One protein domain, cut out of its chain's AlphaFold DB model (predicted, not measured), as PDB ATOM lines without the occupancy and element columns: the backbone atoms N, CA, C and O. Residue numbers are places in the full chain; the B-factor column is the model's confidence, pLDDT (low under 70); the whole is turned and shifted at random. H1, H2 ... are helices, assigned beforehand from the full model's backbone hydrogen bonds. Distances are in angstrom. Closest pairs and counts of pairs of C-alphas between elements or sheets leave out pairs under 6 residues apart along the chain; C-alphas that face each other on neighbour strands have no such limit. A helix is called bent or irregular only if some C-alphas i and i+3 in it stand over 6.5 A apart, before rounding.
ATOM      1  N   CYS A  52     141.000 162.529 246.666       90.38
ATOM      2  CA  CYS A  52     141.996 161.479 246.920       90.38
ATOM      3  C   CYS A  52     141.538 160.085 246.433       90.38
ATOM      4  O   CYS A  52     142.326 159.324 245.876       90.38
ATOM      5  N   LYS A  53     140.247 159.762 246.585       92.31
ATOM      6  CA  LYS A  53     139.672 158.489 246.124       92.31
ATOM      7  C   LYS A  53     139.585 158.423 244.603       92.31
ATOM      8  O   LYS A  53     139.736 157.340 244.046       92.31
ATOM      9  N   ASP A  54     139.340 159.554 243.955       93.50
ATOM     10  CA  ASP A  54     139.307 159.635 242.498       93.50
ATOM     11  C   ASP A  54     140.704 159.531 241.895       93.50
ATOM     12  O   ASP A  54     140.885 158.807 240.922       93.50
ATOM     13  N   LEU A  55     141.703 160.173 242.508       93.81
ATOM     14  CA  LEU A  55     143.104 160.025 242.103       93.81
ATOM     15  C   LEU A  55     143.556 158.564 242.183       93.81
ATOM     16  O   LEU A  55     144.160 158.060 241.238       93.81
ATOM     17  N   GLN A  56     143.201 157.862 243.265       95.25
ATOM     18  CA  GLN A  56     143.491 156.434 243.392       95.25
ATOM     19  C   GLN A  56     142.797 155.609 242.297       95.25
ATOM     20  O   GLN A  56     143.408 154.705 241.729       95.25
ATOM     21  N   LEU A  57     141.536 155.924 241.979       95.31
ATOM     22  CA  LEU A  57     140.807 155.261 240.896       95.31
ATOM     23  C   LEU A  57     141.492 155.491 239.540       95.31
ATOM     24  O   LEU A  57     141.656 154.538 238.783       95.31
ATOM     25  N   CYS A  58     141.940 156.717 239.257       95.44
ATOM     26  CA  CYS A  58     142.694 157.042 238.045       95.44
ATOM     27  C   CYS A  58     144.021 156.284 237.959       95.44
ATOM     28  O   CYS A  58     144.339 155.747 236.902       95.44
ATOM     29  N   ALA A  59     144.775 156.212 239.058       94.81
ATOM     30  CA  ALA A  59     146.046 155.494 239.101       94.81
ATOM     31  C   ALA A  59     145.861 153.996 238.811       94.81
ATOM     32  O   ALA A  59     146.559 153.437 237.971       94.81
ATOM     33  N   ILE A  60     144.872 153.366 239.452       95.00
ATOM     34  CA  ILE A  60     144.551 151.945 239.249       95.00
ATOM     35  C   ILE A  60     144.070 151.680 237.825       95.00
ATOM     36  O   ILE A  60     144.459 150.684 237.218       95.00
ATOM     37  N   TRP A  61     143.216 152.554 237.290       93.75
ATOM     38  CA  TRP A  61     142.747 152.426 235.915       93.75
ATOM     39  C   TRP A  61     143.923 152.487 234.938       93.75
ATOM     40  O   TRP A  61     144.028 151.632 234.062       93.75
ATOM     41  N   LEU A  62     144.838 153.442 235.131       93.56
ATOM     42  CA  LEU A  62     146.009 153.608 234.277       93.56
ATOM     43  C   LEU A  62     146.911 152.367 234.305       93.56
ATOM     44  O   LEU A  62     147.242 151.853 233.240       93.56
ATOM     45  N   ASP A  63     147.224 151.866 235.500       92.06
ATOM     46  CA  ASP A  63     148.001 150.638 235.720       92.06
ATOM     47  C   ASP A  63     147.400 149.454 234.937       92.06
ATOM     48  O   ASP A  63     148.044 148.865 234.075       92.06
ATOM     49  N   ILE A  64     146.097 149.213 235.112       90.12
ATOM     50  CA  ILE A  64     145.372 148.128 234.432       90.12
ATOM     51  C   ILE A  64     145.347 148.305 232.906       90.12
ATOM     52  O   ILE A  64     145.412 147.323 232.169       90.12
ATOM     53  N   THR A  65     145.223 149.533 232.397       88.88
ATOM     54  CA  THR A  65     145.195 149.767 230.940       88.88
ATOM     55  C   THR A  65     146.556 149.649 230.266       88.88
ATOM     56  O   THR A  65     146.610 149.399 229.062       88.88
ATOM     57  N   GLN A  66     147.641 149.823 231.020       88.25
ATOM     58  CA  GLN A  66     149.002 149.645 230.520       88.25
ATOM     59  C   GLN A  66     149.458 148.183 230.594       88.25
ATOM     60  O   GLN A  66     150.394 147.811 229.887       88.25
ATOM     61  N   ASP A  67     148.773 147.343 231.376       84.38
ATOM     62  CA  ASP A  67     149.073 145.920 231.512       84.38
ATOM     63  C   ASP A  67     148.809 145.151 230.191       84.38
ATOM     64  O   ASP A  67     147.655 144.895 229.818       84.38
ATOM     65  N   PRO A  68     149.850 144.666 229.479       72.50
ATOM     66  CA  PRO A  68     149.699 144.016 228.168       72.50
ATOM     67  C   PRO A  68     148.979 142.658 228.244       72.50
ATOM     68  O   PRO A  68     148.506 142.131 227.235       72.50
ATOM     69  N   ILE A  69     148.895 142.084 229.447       71.12
ATOM     70  CA  ILE A  69     148.191 140.832 229.749       71.12
ATOM     71  C   ILE A  69     146.670 141.048 229.710       71.12
ATOM     72  O   ILE A  69     145.919 140.158 229.307       71.12
ATOM     73  N   ILE A  70     146.209 142.245 230.081       66.06
ATOM     74  CA  ILE A  70     144.788 142.590 230.217       66.06
ATOM     75  C   ILE A  70     144.162 142.905 228.850       66.06
ATOM     76  O   ILE A  70     142.984 142.625 228.629       66.06
ATOM     77  N   GLY A  71     144.962 143.380 227.889       58.28
ATOM     78  CA  GLY A  71     144.493 143.819 226.571       58.28
ATOM     79  C   GLY A  71     143.987 142.727 225.618       58.28
ATOM     80  O   GLY A  71     143.407 143.063 224.590       58.28
ATOM     81  N   LYS A  72     144.187 141.431 225.909       58.19
ATOM     82  CA  LYS A  72     143.979 140.374 224.898       58.19
ATOM     83  C   LYS A  72     142.614 139.687 224.879       58.19
ATOM     84  O   LYS A  72     142.339 139.094 223.850       58.19
ATOM     85  N   ASN A  73     141.787 139.714 225.934       52.72
ATOM     86  CA  ASN A  73     140.447 139.075 225.931       52.72
ATOM     87  C   ASN A  73     139.679 139.286 227.257       52.72
ATOM     88  O   ASN A  73     139.428 138.337 228.006       52.72
ATOM     89  N   GLN A  74     139.290 140.520 227.589       64.75
ATOM     90  CA  GLN A  74     138.438 140.760 228.761       64.75
ATOM     91  C   GLN A  74     137.064 141.301 228.366       64.75
ATOM     92  O   GLN A  74     136.940 142.362 227.762       64.75
ATOM     93  N   THR A  75     136.009 140.578 228.757       79.38
ATOM     94  CA  THR A  75     134.656 141.135 228.862       79.38
ATOM     95  C   THR A  75     134.708 142.339 229.803       79.38
ATOM     96  O   THR A  75     135.390 142.272 230.828       79.38
ATOM     97  N   GLY A  76     133.980 143.417 229.494       83.12
ATOM     98  CA  GLY A  76     134.009 144.655 230.285       83.12
ATOM     99  C   GLY A  76     133.775 144.444 231.788       83.12
ATOM    100  O   GLY A  76     134.348 145.160 232.602       83.12
ATOM    101  N   ASP A  77     133.013 143.420 232.171       86.81
ATOM    102  CA  ASP A  77     132.774 143.078 233.576       86.81
ATOM    103  C   ASP A  77     134.037 142.598 234.305       86.81
ATOM    104  O   ASP A  77     134.279 143.002 235.441       86.81
ATOM    105  N   LYS A  78     134.896 141.801 233.651       87.75
ATOM    106  CA  LYS A  78     136.165 141.336 234.243       87.75
ATOM    107  C   LYS A  78     137.110 142.501 234.524       87.75
ATOM    108  O   LYS A  78     137.730 142.540 235.581       87.75
ATOM    109  N   PHE A  79     137.152 143.468 233.611       89.25
ATOM    110  CA  PHE A  79     137.950 144.680 233.765       89.25
ATOM    111  C   PHE A  79     137.523 145.481 235.004       89.25
ATOM    112  O   PHE A  79     138.350 145.822 235.848       89.25
ATOM    113  N   TRP A  80     136.216 145.719 235.172       92.38
ATOM    114  CA  TRP A  80     135.706 146.446 236.340       92.38
ATOM    115  C   TRP A  80     135.829 145.656 237.643       92.38
ATOM    116  O   TRP A  80     136.054 146.264 238.691       92.38
ATOM    117  N   ASN A  81     135.736 144.326 237.598       92.00
ATOM    118  CA  ASN A  81     136.008 143.484 238.764       92.00
ATOM    119  C   ASN A  81     137.465 143.628 239.212       92.00
ATOM    120  O   ASN A  81     137.709 143.898 240.383       92.00
ATOM    121  N   HIS A  82     138.415 143.577 238.279       91.81
ATOM    122  CA  HIS A  82     139.831 143.729 238.601       91.81
ATOM    123  C   HIS A  82     140.172 145.125 239.151       91.81
ATOM    124  O   HIS A  82     140.896 145.250 240.139       91.81
ATOM    125  N   ILE A  83     139.583 146.184 238.575       93.25
ATOM    126  CA  ILE A  83     139.665 147.541 239.143       93.25
ATOM    127  C   ILE A  83     139.137 147.550 240.576       93.25
ATOM    128  O   ILE A  83     139.759 148.140 241.456       93.25
ATOM    129  N   THR A  84     137.992 146.909 240.815       94.25
ATOM    130  CA  THR A  84     137.362 146.878 242.140       94.25
ATOM    131  C   THR A  84     138.246 146.161 243.151       94.25
ATOM    132  O   THR A  84     138.440 146.683 244.244       94.25
ATOM    133  N   GLU A  85     138.837 145.024 242.786       93.56
ATOM    134  CA  GLU A  85     139.785 144.284 243.626       93.56
ATOM    135  C   GLU A  85     140.995 145.148 244.008       93.56
ATOM    136  O   GLU A  85     141.237 145.363 245.197       93.56
ATOM    137  N   LYS A  86     141.705 145.725 243.023       94.06
ATOM    138  CA  LYS A  86     142.853 146.615 243.291       94.06
ATOM    139  C   LYS A  86     142.442 147.832 244.135       94.06
ATOM    140  O   LYS A  86     143.173 148.250 245.031       94.06
ATOM    141  N   TYR A  87     141.262 148.396 243.878       94.44
ATOM    142  CA  TYR A  87     140.764 149.574 244.589       94.44
ATOM    143  C   TYR A  87     140.401 149.268 246.045       94.44
ATOM    144  O   TYR A  87     140.712 150.067 246.925       94.44
ATOM    145  N   MET A  88     139.801 148.110 246.316       93.62
ATOM    146  CA  MET A  88     139.478 147.656 247.673       93.62
ATOM    147  C   MET A  88     140.717 147.261 248.476       93.62
ATOM    148  O   MET A  88     140.729 147.455 249.688       93.62
ATOM    149  N   LEU A  89     141.780 146.790 247.819       93.75
ATOM    150  CA  LEU A  89     143.079 146.590 248.471       93.75
ATOM    151  C   LEU A  89     143.714 147.918 248.908       93.75
ATOM    152  O   LEU A  89     144.293 147.993 249.988       93.75
ATOM    153  N   ALA A  90     143.592 148.968 248.092       91.75
ATOM    154  CA  ALA A  90     144.130 150.288 248.418       91.75
ATOM    155  C   ALA A  90     143.265 151.052 249.436       91.75
ATOM    156  O   ALA A  90     143.783 151.752 250.305       91.75
ATOM    157  N   ILE A  91     141.938 150.957 249.310       90.75
ATOM    158  CA  ILE A  91     140.963 151.686 250.125       90.75
ATOM    159  C   ILE A  91     139.836 150.717 250.510       90.75
ATOM    160  O   ILE A  91     138.834 150.638 249.794       90.75
ATOM    161  N   PRO A  92     139.958 150.004 251.642       86.44
ATOM    162  CA  PRO A  92     138.990 148.974 252.022       86.44
ATOM    163  C   PRO A  92     137.611 149.550 252.377       86.44
ATOM    164  O   PRO A  92     136.597 148.897 252.141       86.44
ATOM    165  N   ASP A  93     137.553 150.795 252.874       84.31
ATOM    166  CA  ASP A  93     136.314 151.410 253.352       84.31
ATOM    167  C   ASP A  93     135.912 152.721 252.632       84.31
ATOM    168  O   ASP A  93     136.694 153.678 252.494       84.31
ATOM    169  N   PRO A  94     134.632 152.871 252.239       84.75
ATOM    170  CA  PRO A  94     133.578 151.852 252.246       84.75
ATOM    171  C   PRO A  94     133.727 150.876 251.069       84.75
ATOM    172  O   PRO A  94     134.206 151.280 250.005       84.75
ATOM    173  N   LEU A  95     133.194 149.660 251.227       86.19
ATOM    174  CA  LEU A  95     133.091 148.666 250.154       86.19
ATOM    175  C   LEU A  95     132.450 149.281 248.905       86.19
ATOM    176  O   LEU A  95     131.324 149.783 248.973       86.19
ATOM    177  N   ARG A  96     133.141 149.230 247.764       88.94
ATOM    178  CA  ARG A  96     132.619 149.702 246.476       88.94
ATOM    179  C   ARG A  96     132.261 148.534 245.579       88.94
ATOM    180  O   ARG A  96     132.945 147.520 245.553       88.94
ATOM    181  N   THR A  97     131.195 148.716 244.809       92.50
ATOM    182  CA  THR A  97     130.810 147.781 243.756       92.50
ATOM    183  C   THR A  97     131.430 148.197 242.418       92.50
ATOM    184  O   THR A  97     131.628 149.399 242.190       92.50
ATOM    185  N   PRO A  98     131.651 147.249 241.490       92.31
ATOM    186  CA  PRO A  98     132.144 147.550 240.143       92.31
ATOM    187  C   PRO A  98     131.276 148.583 239.415       92.31
ATOM    188  O   PRO A  98     131.779 149.506 238.778       92.31
ATOM    189  N   VAL A  99     129.952 148.491 239.584       92.56
ATOM    190  CA  VAL A  99     128.979 149.437 239.014       92.56
ATOM    191  C   VAL A  99     129.177 150.851 239.571       92.56
ATOM    192  O   VAL A  99     129.144 151.827 238.819       92.56
ATOM    193  N   GLY A 100     129.412 150.974 240.882       92.19
ATOM    194  CA  GLY A 100     129.655 152.259 241.533       92.19
ATOM    195  C   GLY A 100     130.948 152.923 241.063       92.19
ATOM    196  O   GLY A 100     130.953 154.135 240.828       92.19
ATOM    197  N   LEU A 101     132.020 152.143 240.892       93.69
ATOM    198  CA  LEU A 101     133.300 152.639 240.375       93.69
ATOM    199  C   LEU A 101     133.202 153.022 238.898       93.69
ATOM    200  O   LEU A 101     133.663 154.099 238.525       93.69
ATOM    201  N   LYS A 102     132.517 152.217 238.079       94.38
ATOM    202  CA  LYS A 102     132.243 152.538 236.671       94.38
ATOM    203  C   LYS A 102     131.488 153.857 236.528       94.38
ATOM    204  O   LYS A 102     131.884 154.713 235.743       94.38
ATOM    205  N   SER A 103     130.428 154.054 237.316       94.00
ATOM    206  CA  SER A 103     129.666 155.309 237.312       94.00
ATOM    207  C   SER A 103     130.538 156.509 237.698       94.00
ATOM    208  O   SER A 103     130.476 157.550 237.039       94.00
ATOM    209  N   ARG A 104     131.398 156.361 238.718       94.44
ATOM    210  CA  ARG A 104     132.333 157.422 239.117       94.44
ATOM    211  C   ARG A 104     133.354 157.723 238.025       94.44
ATOM    212  O   ARG A 104     133.584 158.893 237.730       94.44
ATOM    213  N   TRP A 105     133.906 156.692 237.394       95.69
ATOM    214  CA  TRP A 105     134.833 156.839 236.278       95.69
ATOM    215  C   TRP A 105     134.204 157.582 235.101       95.69
ATOM    216  O   TRP A 105     134.815 158.506 234.580       95.69
ATOM    217  N   CYS A 106     132.963 157.261 234.719       95.00
ATOM    218  CA  CYS A 106     132.263 157.994 233.659       95.00
ATOM    219  C   CYS A 106     132.156 159.498 233.964       95.00
ATOM    220  O   CYS A 106     132.352 160.320 233.069       95.00
ATOM    221  N   ALA A 107     131.889 159.869 235.220       94.44
ATOM    222  CA  ALA A 107     131.850 161.271 235.630       94.44
ATOM    223  C   ALA A 107     133.235 161.943 235.546       94.44
ATOM    224  O   ALA A 107     133.339 163.067 235.054       94.44
ATOM    225  N   LEU A 108     134.295 161.248 235.975       94.50
ATOM    226  CA  LEU A 108     135.676 161.732 235.861       94.50
ATOM    227  C   LEU A 108     136.092 161.896 234.398       94.50
ATOM    228  O   LEU A 108     136.578 162.956 234.015       94.50
ATOM    229  N   GLN A 109     135.822 160.898 233.560       94.62
ATOM    230  CA  GLN A 109     136.123 160.940 232.133       94.62
ATOM    231  C   GLN A 109     135.412 162.108 231.442       94.62
ATOM    232  O   GLN A 109     136.015 162.794 230.620       94.62
ATOM    233  N   ALA A 110     134.152 162.382 231.793       95.38
ATOM    234  CA  ALA A 110     133.428 163.534 231.263       95.38
ATOM    235  C   ALA A 110     134.100 164.865 231.649       95.38
ATOM    236  O   ALA A 110     134.244 165.751 230.802       95.38
ATOM    237  N   ALA A 111     134.563 164.996 232.897       93.12
ATOM    238  CA  ALA A 111     135.304 166.172 233.349       93.12
ATOM    239  C   ALA A 111     136.656 166.319 232.625       93.12
ATOM    240  O   ALA A 111     136.975 167.409 232.146       93.12
ATOM    241  N   ILE A 112     137.405 165.221 232.469       93.88
ATOM    242  CA  ILE A 112     138.683 165.177 231.736       93.88
ATOM    243  C   ILE A 112     138.481 165.579 230.271       93.88
ATOM    244  O   ILE A 112     139.209 166.425 229.749       93.88
ATOM    245  N   ASN A 113     137.456 165.037 229.613       95.31
ATOM    246  CA  ASN A 113     137.140 165.360 228.222       95.31
ATOM    247  C   ASN A 113     136.775 166.842 228.058       95.31
ATOM    248  O   ASN A 113     137.238 167.491 227.120       95.31
ATOM    249  N   LYS A 114     135.989 167.404 228.988       95.25
ATOM    250  CA  LYS A 114     135.643 168.834 228.986       95.25
ATOM    251  C   LYS A 114     136.880 169.716 229.154       95.25
ATOM    252  O   LYS A 114     137.017 170.712 228.444       95.25
ATOM    253  N   PHE A 115     137.781 169.346 230.062       94.06
ATOM    254  CA  PHE A 115     139.048 170.048 230.247       94.06
ATOM    255  C   PHE A 115     139.902 169.995 228.973       94.06
ATOM    256  O   PHE A 115     140.320 171.038 228.475       94.06
ATOM    257  N   SER A 116     140.070 168.807 228.385       95.19
ATOM    258  CA  SER A 116     140.809 168.625 227.129       95.19
ATOM    259  C   SER A 116     140.230 169.468 225.987       95.19
ATOM    260  O   SER A 116     140.979 170.111 225.253       95.19
ATOM    261  N   ALA A 117     138.901 169.534 225.863       94.12
ATOM    262  CA  ALA A 117     138.240 170.378 224.869       94.12
ATOM    263  C   ALA A 117     138.531 171.875 225.085       94.12
ATOM    264  O   ALA A 117     138.789 172.592 224.120       94.12
ATOM    265  N   CYS A 118     138.527 172.344 226.336       92.88
ATOM    266  CA  CYS A 118     138.859 173.731 226.665       92.88
ATOM    267  C   CYS A 118     140.315 174.070 226.311       92.88
ATOM    268  O   CYS A 118     140.561 175.089 225.667       92.88
ATOM    269  N   VAL A 119     141.262 173.189 226.654       92.44
ATOM    270  CA  VAL A 119     142.684 173.357 226.310       92.44
ATOM    271  C   VAL A 119     142.869 173.466 224.796       92.44
ATOM    272  O   VAL A 119     143.480 174.424 224.325       92.44
ATOM    273  N   LYS A 120     142.251 172.563 224.022       91.94
ATOM    274  CA  LYS A 120     142.297 172.598 222.550       91.94
ATOM    275  C   LYS A 120     141.712 173.887 221.969       91.94
ATOM    276  O   LYS A 120     142.250 174.426 221.010       91.94
ATOM    277  N   GLN A 121     140.626 174.408 222.545       90.50
ATOM    278  CA  GLN A 121     140.043 175.681 222.101       90.50
ATOM    279  C   GLN A 121     140.981 176.866 222.341       90.50
ATOM    280  O   GLN A 121     141.048 177.762 221.504       90.50
ATOM    281  N   ILE A 122     141.688 176.893 223.474       85.44
ATOM    282  CA  ILE A 122     142.673 177.941 223.767       85.44
ATOM    283  C   ILE A 122     143.838 177.850 222.781       85.44
ATOM    284  O   ILE A 122     144.218 178.861 222.198       85.44
ATOM    285  N   GLU A 123     144.360 176.647 222.550       85.25
ATOM    286  CA  GLU A 123     145.442 176.405 221.593       85.25
ATOM    287  C   GLU A 123     145.054 176.843 220.172       85.25
ATOM    288  O   GLU A 123     145.780 177.612 219.545       85.25
ATOM    289  N   HIS A 124     143.859 176.469 219.707       80.62
ATOM    290  CA  HIS A 124     143.352 176.861 218.390       80.62
ATOM    291  C   HIS A 124     143.108 178.378 218.269       80.62
ATOM    292  O   HIS A 124     143.423 178.984 217.246       80.62
ATOM    293  N   ARG A 125     142.597 179.031 219.323       73.94
ATOM    294  CA  ARG A 125     142.465 180.502 219.359       73.94
ATOM    295  C   ARG A 125     143.824 181.199 219.323       73.94
ATOM    296  O   ARG A 125     143.955 182.218 218.656       73.94
ATOM    297  N   ASN A 126     144.833 180.649 219.996       63.00
ATOM    298  CA  ASN A 126     146.196 181.185 219.958       63.00
ATOM    299  C   ASN A 126     146.863 180.981 218.582       63.00
ATOM    300  O   ASN A 126     147.712 181.780 218.199       63.00
ATOM    301  N   GLN A 127     146.439 179.979 217.804       58.69
ATOM    302  CA  GLN A 127     146.850 179.778 216.405       58.69
ATOM    303  C   GLN A 127     146.120 180.702 215.410       58.69
ATOM    304  O   GLN A 127     146.539 180.810 214.262       58.69
ATOM    305  N   SER A 128     145.064 181.407 215.836       51.78
ATOM    306  CA  SER A 128     144.275 182.320 214.987       51.78
ATOM    307  C   SER A 128     144.893 183.723 214.837       51.78
ATOM    308  O   SER A 128     144.228 184.625 214.337       51.78
ATOM    309  N   GLY A 129     146.148 183.920 215.264       58.62
ATOM    310  CA  GLY A 129     146.901 185.154 215.018       58.62
ATOM    311  C   GLY A 129     146.491 186.347 215.887       58.62
ATOM    312  O   GLY A 129     146.105 187.381 215.359       58.62
TER     313      GLY A 129
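This is residues 52 to 129 of the 152 residues of an uncharacterized protein of Puccinia coronata f. sp. avenae (UniProt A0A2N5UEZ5). Picture a small compact head with one long helical arm sticking out of it. In the head H1 and H2 pack on each other with their lines crossed, and H3 sets out from beside H2, about perpendicular to it, and runs on far beyond the head; residues 110 to 129 stick out, and this arm makes the length. The printed part has 78 residues with three named helices, in the order H1, H2, H3, and no named strand, so its class is all helix. The whole is loose, with a radius of gyration of the C-alphas of 16.0 A, and elongated, spanning 51 by 31 by 17 A.

Begin at H1, residues 52 to 66, and go on to H2, residues 76 to 90. The two touch, and their closest C-alphas are those of Ile 60 and Ile 83, 6.6 A apart. They run opposite ways at a steep tilt of 51 degrees. Next look at H3, residues 98 to 127, which touches H2 with residues 98 to 102 alone; the closest C-alphas of the two are those of Trp 80 and Pro 98, 5.3 A apart. H2 and H3 are about perpendicular, at 85 degrees. A little farther along, residues 101 to 108 of H3 and residues 54 to 57 of H1 only just touch, with 3 pairs of C-alphas within 8 A, the closest being those of Leu 57 and Trp 105, 7.7 A apart. H1 and H3 are also about perpendicular, at 85 degrees. The helix packing is mostly crossed, with 0 of the 3 touching pairs at a shallow tilt. In H1, H2 and H3 every O i to N i+4 pair is within hydrogen-bond range.

Find C-alpha 52 at (141.996, 161.479, 246.920); from there H1 runs 21.4 A to C-alpha 66. Go on to C-alpha 76 at (134.009, 144.655, 230.285), where H2 begins; it runs 21.5 A to C-alpha 90. H3, the longest helix with 30 residues, begins at C-alpha 98 and runs 42.6 A to C-alpha 127 at (146.850, 179.778, 216.405). None of the three is bent.

The two C-alphas farthest apart are those of Leu 95 and Gly 129, at 52.5 A. Leave out residues 110 to 129, which stand free, and the remaining 58 residues span 31 by 22 by 18 A with a radius of gyration of 10.9 A. The printed part has no cut, and the links H1 to H2, of 9 residues, and H2 to H3, of 7 residues, are short. The mean pLDDT of the printed part is 87.1; look for values under 70 at residues 70 to 74 and 126 to 129.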